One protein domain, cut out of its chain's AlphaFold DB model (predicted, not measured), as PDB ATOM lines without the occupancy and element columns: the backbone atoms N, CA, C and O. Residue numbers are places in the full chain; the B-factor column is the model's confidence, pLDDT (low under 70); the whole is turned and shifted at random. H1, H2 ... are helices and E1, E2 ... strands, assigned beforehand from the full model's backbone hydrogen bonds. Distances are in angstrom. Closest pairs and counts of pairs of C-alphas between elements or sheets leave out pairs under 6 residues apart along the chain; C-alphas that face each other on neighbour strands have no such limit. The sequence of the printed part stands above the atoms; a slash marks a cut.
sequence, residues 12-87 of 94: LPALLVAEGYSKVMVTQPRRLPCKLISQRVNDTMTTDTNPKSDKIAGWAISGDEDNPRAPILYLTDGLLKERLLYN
ATOM      1  N   LEU A  12     192.808 177.997  63.718       93.44
ATOM      2  CA  LEU A  12     192.796 179.420  64.080       93.44
ATOM      3  C   LEU A  12     193.942 180.213  63.416       93.44
ATOM      4  O   LEU A  12     193.655 181.276  62.877       93.44
ATOM      5  N   PRO A  13     195.199 179.721  63.368       94.38
ATOM      6  CA  PRO A  13     196.273 180.440  62.686       94.38
ATOM      7  C   PRO A  13     196.024 180.593  61.183       94.38
ATOM      8  O   PRO A  13     196.288 181.654  60.631       94.38
ATOM      9  N   ALA A  14     195.475 179.564  60.535       91.62
ATOM     10  CA  ALA A  14     195.126 179.621  59.119       91.62
ATOM     11  C   ALA A  14     193.984 180.608  58.840       91.62
ATOM     12  O   ALA A  14     194.067 181.366  57.880       91.62
ATOM     13  N   LEU A  15     192.965 180.651  59.705       92.75
ATOM     14  CA  LEU A  15     191.891 181.642  59.612       92.75
ATOM     15  C   LEU A  15     192.421 183.068  59.793       92.75
ATOM     16  O   LEU A  15     192.058 183.942  59.023       92.75
ATOM     17  N   LEU A  16     193.321 183.309  60.752       94.25
ATOM     18  CA  LEU A  16     193.935 184.630  60.928       94.25
ATOM     19  C   LEU A  16     194.729 185.061  59.686       94.25
ATOM     20  O   LEU A  16     194.627 186.205  59.260       94.25
ATOM     21  N   VAL A  17     195.475 184.149  59.061       92.69
ATOM     22  CA  VAL A  17     196.138 184.450  57.783       92.69
ATOM     23  C   VAL A  17     195.116 184.755  56.683       92.69
ATOM     24  O   VAL A  17     195.309 185.708  55.932       92.69
ATOM     25  N   ALA A  18     194.013 184.002  56.607       90.62
ATOM     26  CA  ALA A  18     192.936 184.252  55.645       90.62
ATOM     27  C   ALA A  18     192.249 185.618  55.848       90.62
ATOM     28  O   ALA A  18     191.861 186.249  54.870       90.62
ATOM     29  N   GLU A  19     192.174 186.111  57.089       95.00
ATOM     30  CA  GLU A  19     191.693 187.460  57.436       95.00
ATOM     31  C   GLU A  19     192.725 188.575  57.149       95.00
ATOM     32  O   GLU A  19     192.478 189.745  57.437       95.00
ATOM     33  N   GLY A  20     193.893 188.242  56.585       92.44
ATOM     34  CA  GLY A  20     194.886 189.217  56.123       92.44
ATOM     35  C   GLY A  20     196.043 189.489  57.086       92.44
ATOM     36  O   GLY A  20     196.861 190.371  56.815       92.44
ATOM     37  N   TYR A  21     196.176 188.736  58.183       94.00
ATOM     38  CA  TYR A  21     197.370 188.829  59.027       94.00
ATOM     39  C   TYR A  21     198.585 188.280  58.267       94.00
ATOM     40  O   TYR A  21     198.660 187.091  57.957       94.00
ATOM     41  N   SER A  22     199.571 189.139  58.000       91.50
ATOM     42  CA  SER A  22     200.768 188.796  57.215       91.50
ATOM     43  C   SER A  22     201.681 187.772  57.898       91.50
ATOM     44  O   SER A  22     202.425 187.050  57.230       91.50
ATOM     45  N   LYS A  23     201.628 187.699  59.233       92.94
ATOM     46  CA  LYS A  23     202.394 186.755  60.046       92.94
ATOM     47  C   LYS A  23     201.617 186.372  61.301       92.94
ATOM     48  O   LYS A  23     201.203 187.235  62.070       92.94
ATOM     49  N   VAL A  24     201.490 185.073  61.553       95.62
ATOM     50  CA  VAL A  24     200.918 184.518  62.783       95.62
ATOM     51  C   VAL A  24     201.949 183.616  63.440       95.62
ATOM     52  O   VAL A  24     202.383 182.613  62.875       95.62
ATOM     53  N   MET A  25     202.344 183.966  64.659       96.00
ATOM     54  CA  MET A  25     203.283 183.175  65.442       96.00
ATOM     55  C   MET A  25     202.549 182.380  66.513       96.00
ATOM     56  O   MET A  25     201.779 182.936  67.291       96.00
ATOM     57  N   VAL A  26     202.805 181.076  66.565       97.12
ATOM     58  CA  VAL A  26     202.130 180.159  67.484       97.12
ATOM     59  C   VAL A  26     203.169 179.473  68.347       97.12
ATOM     60  O   VAL A  26     203.950 178.650  67.859       97.12
ATOM     61  N   THR A  27     203.178 179.776  69.641       96.75
ATOM     62  CA  THR A  27     204.134 179.134  70.534       96.75
ATOM     63  C   THR A  27     203.671 177.752  70.985       96.75
ATOM     64  O   THR A  27     202.475 177.459  71.063       96.75
ATOM     65  N   GLN A  28     204.632 176.868  71.234       96.50
ATOM     66  CA  GLN A  28     204.420 175.542  71.796       96.50
ATOM     67  C   GLN A  28     205.432 175.290  72.923       96.50
ATOM     68  O   GLN A  28     206.608 175.630  72.783       96.50
ATOM     69  N   PRO A  29     205.053 174.569  73.988       95.75
ATOM     70  CA  PRO A  29     205.971 174.275  75.090       95.75
ATOM     71  C   PRO A  29     207.057 173.252  74.725       95.75
ATOM     72  O   PRO A  29     207.984 173.019  75.497       95.75
ATOM     73  N   ARG A  30     206.940 172.568  73.577       96.69
ATOM     74  CA  ARG A  30     207.835 171.474  73.171       96.69
ATOM     75  C   ARG A  30     208.198 171.566  71.690       96.69
ATOM     76  O   ARG A  30     207.397 171.998  70.864       96.69
ATOM     77  N   ARG A  31     209.387 171.056  71.352       97.56
ATOM     78  CA  ARG A  31     209.934 171.042  69.984       97.56
ATOM     79  C   ARG A  31     209.110 170.201  69.002       97.56
ATOM     80  O   ARG A  31     208.767 170.677  67.929       97.56
ATOM     81  N   LEU A  32     208.778 168.960  69.374       96.94
ATOM     82  CA  LEU A  32     208.092 168.013  68.484       96.94
ATOM     83  C   LEU A  32     206.710 168.519  68.003       96.94
ATOM     84  O   LEU A  32     206.459 168.443  66.802       96.94
ATOM     85  N   PRO A  33     205.844 169.098  68.862       96.44
ATOM     86  CA  PRO A  33     204.604 169.730  68.413       96.44
ATOM     87  C   PRO A  33     204.782 170.814  67.348       96.44
ATOM     88  O   PRO A  33     203.952 170.881  66.450       96.44
ATOM     89  N   CYS A  34     205.853 171.619  67.391       97.62
ATOM     90  CA  CYS A  34     206.092 172.636  66.360       97.62
ATOM     91  C   CYS A  34     206.185 171.988  64.971       97.62
ATOM     92  O   CYS A  34     205.498 172.410  64.043       97.62
ATOM     93  N   LYS A  35     206.965 170.901  64.866       97.50
ATOM     94  CA  LYS A  35     207.155 170.148  63.619       97.50
ATOM     95  C   LYS A  35     205.856 169.483  63.155       97.50
ATOM     96  O   LYS A  35     205.420 169.689  62.026       97.50
ATOM     97  N   LEU A  36     205.203 168.729  64.046       96.12
ATOM     98  CA  LEU A  36     204.008 167.949  63.702       96.12
ATOM     99  C   LEU A  36     202.806 168.828  63.342       96.12
ATOM    100  O   LEU A  36     202.062 168.498  62.422       96.12
ATOM    101  N   ILE A  37     202.599 169.941  64.051       95.69
ATOM    102  CA  ILE A  37     201.473 170.844  63.780       95.69
ATOM    103  C   ILE A  37     201.719 171.609  62.479       95.69
ATOM    104  O   ILE A  37     200.809 171.681  61.656       95.69
ATOM    105  N   SER A  38     202.941 172.108  62.253       95.81
ATOM    106  CA  SER A  38     203.307 172.756  60.988       95.81
ATOM    107  C   SER A  38     203.076 171.829  59.795       95.81
ATOM    108  O   SER A  38     202.477 172.246  58.806       95.81
ATOM    109  N   GLN A  39     203.513 170.569  59.895       94.19
ATOM    110  CA  GLN A  39     203.258 169.564  58.867       94.19
ATOM    111  C   GLN A  39     201.755 169.345  58.678       94.19
ATOM    112  O   GLN A  39     201.257 169.455  57.565       94.19
ATOM    113  N   ARG A  40     201.009 169.134  59.770       92.69
ATOM    114  CA  ARG A  40     199.562 168.900  59.712       92.69
ATOM    115  C   ARG A  40     198.800 170.046  59.045       92.69
ATOM    116  O   ARG A  40     197.848 169.775  58.316       92.69
ATOM    117  N   VAL A  41     199.173 171.301  59.306       92.56
ATOM    118  CA  VAL A  41     198.552 172.468  58.659       92.56
ATOM    119  C   VAL A  41     198.832 172.470  57.166       92.56
ATOM    120  O   VAL A  41     197.888 172.581  56.390       92.56
ATOM    121  N   ASN A  42     200.086 172.274  56.758       92.94
ATOM    122  CA  ASN A  42     200.428 172.199  55.338       92.94
ATOM    123  C   ASN A  42     199.683 171.051  54.640       92.94
ATOM    124  O   ASN A  42     199.060 171.283  53.608       92.94
ATOM    125  N   ASP A  43     199.657 169.855  55.233       89.88
ATOM    126  CA  ASP A  43     198.951 168.694  54.678       89.88
ATOM    127  C   ASP A  43     197.447 168.957  54.509       89.88
ATOM    128  O   ASP A  43     196.851 168.523  53.531       89.88
ATOM    129  N   THR A  44     196.831 169.682  55.452       86.94
ATOM    130  CA  THR A  44     195.389 169.992  55.421       86.94
ATOM    131  C   THR A  44     195.049 171.063  54.380       86.94
ATOM    132  O   THR A  44     193.958 171.048  53.830       86.94
ATOM    133  N   MET A  45     195.956 172.005  54.113       81.50
ATOM    134  CA  MET A  45     195.674 173.168  53.254       81.50
ATOM    135  C   MET A  45     196.097 172.940  51.797       81.50
ATOM    136  O   MET A  45     195.475 173.471  50.876       81.50
ATOM    137  N   THR A  46     197.107 172.090  51.578       73.44
ATOM    138  CA  THR A  46     197.566 171.696  50.234       73.44
ATOM    139  C   THR A  46     196.507 170.868  49.494       73.44
ATOM    140  O   THR A  46     196.449 170.898  48.266       73.44
ATOM    141  N   THR A  47     195.640 170.142  50.211       60.34
ATOM    142  CA  THR A  47     194.549 169.368  49.595       60.34
ATOM    143  C   THR A  47     193.423 170.239  49.040       60.34
ATOM    144  O   THR A  47     192.766 169.820  48.090       60.34
ATOM    145  N   ASP A  48     193.229 171.445  49.582       57.91
ATOM    146  CA  ASP A  48     192.077 172.301  49.256       57.91
ATOM    147  C   ASP A  48     192.402 173.370  48.201       57.91
ATOM    148  O   ASP A  48     191.514 173.872  47.512       57.91
ATOM    149  N   THR A  49     193.681 173.711  48.027       52.50
ATOM    150  CA  THR A  49     194.128 174.747  47.092       52.50
ATOM    151  C   THR A  49     195.330 174.245  46.308       52.50
ATOM    152  O   THR A  49     196.412 174.142  46.863       52.50
ATOM    153  N   ASN A  50     195.100 173.910  45.030       49.56
ATOM    154  CA  ASN A  50     196.064 173.636  43.952       49.56
ATOM    155  C   ASN A  50     197.456 173.120  44.411       49.56
ATOM    156  O   ASN A  50     198.208 173.902  44.979       49.56
ATOM    157  N   PRO A  51     197.899 171.894  44.069       54.47
ATOM    158  CA  PRO A  51     199.132 171.259  44.586       54.47
ATOM    159  C   PRO A  51     200.468 171.998  44.336       54.47
ATOM    160  O   PRO A  51     201.527 171.498  44.706       54.47
ATOM    161  N   LYS A  52     200.436 173.174  43.701       55.75
ATOM    162  CA  LYS A  52     201.549 174.126  43.574       55.75
ATOM    163  C   LYS A  52     201.498 175.285  44.586       55.75
ATOM    164  O   LYS A  52     202.286 176.214  44.442       55.75
ATOM    165  N   SER A  53     200.568 175.292  45.541       62.38
ATOM    166  CA  SER A  53     200.504 176.329  46.572       62.38
ATOM    167  C   SER A  53     201.699 176.208  47.521       62.38
ATOM    168  O   SER A  53     202.067 175.116  47.960       62.38
ATOM    169  N   ASP A  54     202.351 177.337  47.796       77.50
ATOM    170  CA  ASP A  54     203.464 177.383  48.738       77.50
ATOM    171  C   ASP A  54     202.992 176.967  50.139       77.50
ATOM    172  O   ASP A  54     201.900 177.329  50.584       77.50
ATOM    173  N   LYS A  55     203.835 176.220  50.862       88.69
ATOM    174  CA  LYS A  55     203.566 175.825  52.253       88.69
ATOM    175  C   LYS A  55     203.283 177.067  53.104       88.69
ATOM    176  O   LYS A  55     204.165 177.906  53.297       88.69
ATOM    177  N   ILE A  56     202.083 177.142  53.676       92.50
ATOM    178  CA  ILE A  56     201.645 178.295  54.476       92.50
ATOM    179  C   ILE A  56     202.187 178.283  55.912       92.50
ATOM    180  O   ILE A  56     202.135 179.304  56.602       92.50
ATOM    181  N   ALA A  57     202.687 177.135  56.376       95.69
ATOM    182  CA  ALA A  57     203.226 176.957  57.716       95.69
ATOM    183  C   ALA A  57     204.692 176.506  57.699       95.69
ATOM    184  O   ALA A  57     205.102 175.677  56.880       95.69
ATOM    185  N   GLY A  58     205.450 177.015  58.663       97.44
ATOM    186  CA  GLY A  58     206.796 176.574  59.003       97.44
ATOM    187  C   GLY A  58     206.980 176.459  60.512       97.44
ATOM    188  O   GLY A  58     206.088 176.792  61.304       97.44
ATOM    189  N   TRP A  59     208.157 176.006  60.930       98.25
ATOM    190  CA  TRP A  59     208.512 175.906  62.341       98.25
ATOM    191  C   TRP A  59     209.948 176.345  62.614       98.25
ATOM    192  O   TRP A  59     210.825 176.244  61.762       98.25
ATOM    193  N   ALA A  60     210.193 176.814  63.837       98.00
ATOM    194  CA  ALA A  60     211.524 177.152  64.322       98.00
ATOM    195  C   ALA A  60     211.690 176.716  65.781       98.00
ATOM    196  O   ALA A  60     210.863 177.004  66.648       98.00
ATOM    197  N   ILE A  61     212.782 176.027  66.071       97.62
ATOM    198  CA  ILE A  61     213.187 175.632  67.420       97.62
ATOM    199  C   ILE A  61     214.660 175.996  67.608       97.62
ATOM    200  O   ILE A  61     215.347 176.346  66.657       97.62
ATOM    201  N   SER A  62     215.168 175.945  68.840       94.69
ATOM    202  CA  SER A  62     216.597 176.209  69.065       94.69
ATOM    203  C   SER A  62     217.456 175.317  68.147       94.69
ATOM    204  O   SER A  62     217.272 174.101  68.149       94.69
ATOM    205  N   GLY A  63     218.334 175.913  67.339       95.44
ATOM    206  CA  GLY A  63     219.268 175.213  66.448       95.44
ATOM    207  C   GLY A  63     218.692 174.557  65.185       95.44
ATOM    208  O   GLY A  63     219.454 173.888  64.497       95.44
ATOM    209  N   ASP A  64     217.396 174.695  64.881       97.56
ATOM    210  CA  ASP A  64     216.783 174.039  63.714       97.56
ATOM    211  C   ASP A  64     215.508 174.777  63.256       97.56
ATOM    212  O   ASP A  64     214.720 175.242  64.087       97.56
ATOM    213  N   GLU A  65     215.274 174.866  61.949       97.75
ATOM    214  CA  GLU A  65     214.101 175.534  61.372       97.75
ATOM    215  C   GLU A  65     213.729 174.994  59.984       97.75
ATOM    216  O   GLU A  65     214.576 174.514  59.235       97.75
ATOM    217  N   ASP A  66     212.448 175.106  59.631       96.94
ATOM    218  CA  ASP A  66     211.911 174.800  58.303       96.94
ATOM    219  C   ASP A  66     210.883 175.864  57.917       96.94
ATOM    220  O   ASP A  66     209.947 176.146  58.671       96.94
ATOM    221  N   ASN A  67     211.066 176.465  56.742       95.00
ATOM    222  CA  ASN A  67     210.234 177.550  56.220       95.00
ATOM    223  C   ASN A  67     209.911 178.664  57.257       95.00
ATOM    224  O   ASN A  67     208.747 179.021  57.455       95.00
ATOM    225  N   PRO A  68     210.907 179.275  57.935       94.50
ATOM    226  CA  PRO A  68     210.667 180.240  59.019       94.50
ATOM    227  C   PRO A  68     209.960 181.527  58.557       94.50
ATOM    228  O   PRO A  68     209.410 182.279  59.371       94.50
ATOM    229  N   ARG A  69     209.965 181.799  57.246       92.25
ATOM    230  CA  ARG A  69     209.311 182.954  56.616       92.25
ATOM    231  C   ARG A  69     207.838 182.714  56.277       92.25
ATOM    232  O   ARG A  69     207.162 183.695  55.998       92.25
ATOM    233  N   ALA A  70     207.335 181.484  56.398       94.25
ATOM    234  CA  ALA A  70     205.933 181.142  56.155       94.25
ATOM    235  C   ALA A  70     204.955 182.061  56.909       94.25
ATOM    236  O   ALA A  70     205.270 182.459  58.036       94.25
ATOM    237  N   PRO A  71     203.761 182.352  56.365       94.25
ATOM    238  CA  PRO A  71     202.744 183.142  57.060       94.25
ATOM    239  C   PRO A  71     202.449 182.651  58.485       94.25
ATOM    240  O   PRO A  71     202.313 183.461  59.399       94.25
ATOM    241  N   ILE A  72     202.436 181.335  58.712       96.31
ATOM    242  CA  ILE A  72     202.285 180.737  60.043       96.31
ATOM    243  C   ILE A  72     203.635 180.191  60.512       96.31
ATOM    244  O   ILE A  72     204.239 179.357  59.840       96.31
ATOM    245  N   LEU A  73     204.092 180.608  61.694       97.56
ATOM    246  CA  LEU A  73     205.322 180.103  62.303       97.56
ATOM    247  C   LEU A  73     205.046 179.456  63.660       97.56
ATOM    248  O   LEU A  73     204.703 180.141  64.625       97.56
ATOM    249  N   TYR A  74     205.268 178.144  63.754       98.06
ATOM    250  CA  TYR A  74     205.252 177.418  65.023       98.06
ATOM    251  C   TYR A  74     206.629 177.445  65.674       98.06
ATOM    252  O   TYR A  74     207.612 177.014  65.078       98.06
ATOM    253  N   LEU A  75     206.720 177.902  66.915       98.06
ATOM    254  CA  LEU A  75     207.999 177.981  67.611       98.06
ATOM    255  C   LEU A  75     207.900 177.629  69.084       98.06
ATOM    256  O   LEU A  75     206.832 177.676  69.680       98.06
ATOM    257  N   THR A  76     209.023 177.272  69.697       97.88
ATOM    258  CA  THR A  76     209.043 177.050  71.148       97.88
ATOM    259  C   THR A  76     208.984 178.359  71.928       97.88
ATOM    260  O   THR A  76     209.626 179.327  71.516       97.88
ATOM    261  N   ASP A  77     208.330 178.359  73.095       96.19
ATOM    262  CA  ASP A  77     208.278 179.524  74.001       96.19
ATOM    263  C   ASP A  77     209.681 180.080  74.315       96.19
ATOM    264  O   ASP A  77     209.909 181.288  74.279       96.19
ATOM    265  N   GLY A  78     210.652 179.191  74.561       95.31
ATOM    266  CA  GLY A  78     212.038 179.576  74.839       95.31
ATOM    267  C   GLY A  78     212.708 180.308  73.675       95.31
ATOM    268  O   GLY A  78     213.343 181.334  73.895       95.31
ATOM    269  N   LEU A  79     212.494 179.837  72.442       95.38
ATOM    270  CA  LEU A  79     213.025 180.505  71.252       95.38
ATOM    271  C   LEU A  79     212.369 181.873  71.038       95.38
ATOM    272  O   LEU A  79     213.058 182.824  70.679       95.38
ATOM    273  N   LEU A  80     211.055 181.990  71.266       95.44
ATOM    274  CA  LEU A  80     210.383 183.287  71.200       95.44
ATOM    275  C   LEU A  80     211.004 184.266  72.200       95.44
ATOM    276  O   LEU A  80     211.353 185.380  71.824       95.44
ATOM    277  N   LYS A  81     211.181 183.836  73.454       94.56
ATOM    278  CA  LYS A  81     211.802 184.652  74.502       94.56
ATOM    279  C   LYS A  81     213.194 185.136  74.090       94.56
ATOM    280  O   LYS A  81     213.485 186.315  74.230       94.56
ATOM    281  N   GLU A  82     214.041 184.246  73.575       93.81
ATOM    282  CA  GLU A  82     215.380 184.612  73.093       93.81
ATOM    283  C   GLU A  82     215.312 185.650  71.970       93.81
ATOM    284  O   GLU A  82     216.013 186.657  72.023       93.81
ATOM    285  N   ARG A  83     214.430 185.454  70.984       92.00
ATOM    286  CA  ARG A  83     214.265 186.407  69.880       92.00
ATOM    287  C   ARG A  83     213.755 187.767  70.361       92.00
ATOM    288  O   ARG A  83     214.252 188.777  69.890       92.00
ATOM    289  N   LEU A  84     212.835 187.810  71.324       90.81
ATOM    290  CA  LEU A  84     212.347 189.070  71.898       90.81
ATOM    291  C   LEU A  84     213.409 189.815  72.715       90.81
ATOM    292  O   LEU A  84     213.399 191.038  72.735       90.81
ATOM    293  N   LEU A  85     214.303 189.096  73.398       90.62
ATOM    294  CA  LEU A  85     215.342 189.711  74.232       90.62
ATOM    295  C   LEU A  85     216.545 190.209  73.429       90.62
ATOM    296  O   LEU A  85     217.181 191.173  73.841       90.62
ATOM    297  N   TYR A  86     216.881 189.539  72.325       88.62
ATOM    298  CA  TYR A  86     218.144 189.770  71.615       88.62
ATOM    299  C   TYR A  86     217.986 190.261  70.175       88.62
ATOM    300  O   TYR A  86     218.986 190.550  69.523       88.62
ATOM    301  N   ASN A  87     216.763 190.351  69.648       85.25
ATOM    302  CA  ASN A  87     216.505 190.908  68.325       85.25
ATOM    303  C   ASN A  87     215.511 192.069  68.441       85.25
ATOM    304  O   ASN A  87     214.297 191.876  68.437       85.25
TER     305      ASN A  87
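Overview. This is residues 12 to 87 of the 94 residues of the protein "Hypothetical protein" of Adineta steineri (UniProt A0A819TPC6). What shape does the backbone make? A small sheet of four strands has the long helix H2 covering one face, with short H1 on that same face near where E1 and E4 begin. H3 rises from the opposite face at the end where E4 finishes, while the free loop of residues 47 to 52 sticks out at the other end. What is it made of? The printed part has 76 residues, with three named helices and four named strands in the order H1 E1 H2 E2 E3 E4 H3; the class is mixed, and the mixed sheet runs E1 E4 E2 E3. How large is it? It is compact, with a radius of gyration of the C-alphas of 12.4 A, yet elongated, spanning 38 by 24 by 19 A.

Along the chain. Where does the first half run? H1, residues 12 to 18, begins with C-alpha 12 at (192.796, 179.420, 64.080). E1 is residues 24 to 28, 13.2 A long, and H2 is residues 31 to 46, 23.3 A, starting at C-alpha 31, (209.934, 171.042, 69.984). What follows? E2 is residues 57 to 61, 14.0 A; E3 is residues 64 to 66, 7.3 A; E4 is residues 72 to 76, 13.5 A. H3, residues 77 to 86, is 14.4 A long and ends at C-alpha 86, (218.144, 189.770, 71.615).

Arrangement. How does H1 sit? It is on the sheet at a height of 6.9 A, over none of the strands, but only just, with 2 of its C-alphas falling on E1; its closest C-alphas to E1 are those of Pro 13 and Val 24, 6.2 A apart. How do the strands pair? E1 and E4 are parallel, with N 26 and O 73 2.9 A apart; E4 and E2 are parallel, with N 58 and O 72 at 2.9 A. E2 and E3 form an antiparallel hairpin, with N 61 and O 64 at 2.9 A. Where is H2? It is over E4 and E2 at a height of 8.1 A, along the strands at 9 degrees to E2 on the local plane, with the C-alphas of Cys 34 and Tyr 74 its closest to E4 at 5.0 A. E1, H2 and E2 make a split strand-helix-strand unit, two parallel strands joined through a helix with E4 between them, and its crossover is right-handed. And H3, and the helix backbones? H3 stands up from the opposite face, its line rising 52 degrees. Every O i to N i+4 pair is within hydrogen-bond range in H1 and H3, and 11 of 12 in H2.

Size, cuts and confidence. How far does it reach? The two C-alphas farthest apart, those of Asn 50 and Leu 85, are 39.3 A apart. Are there cuts or long links? The printed part has no cut and no long link; the link from H2 to E2, 10 residues, is short, and the others are tight. Where is confidence low? The mean pLDDT of the printed part is 90.3, and residues 47 to 53 are under 70.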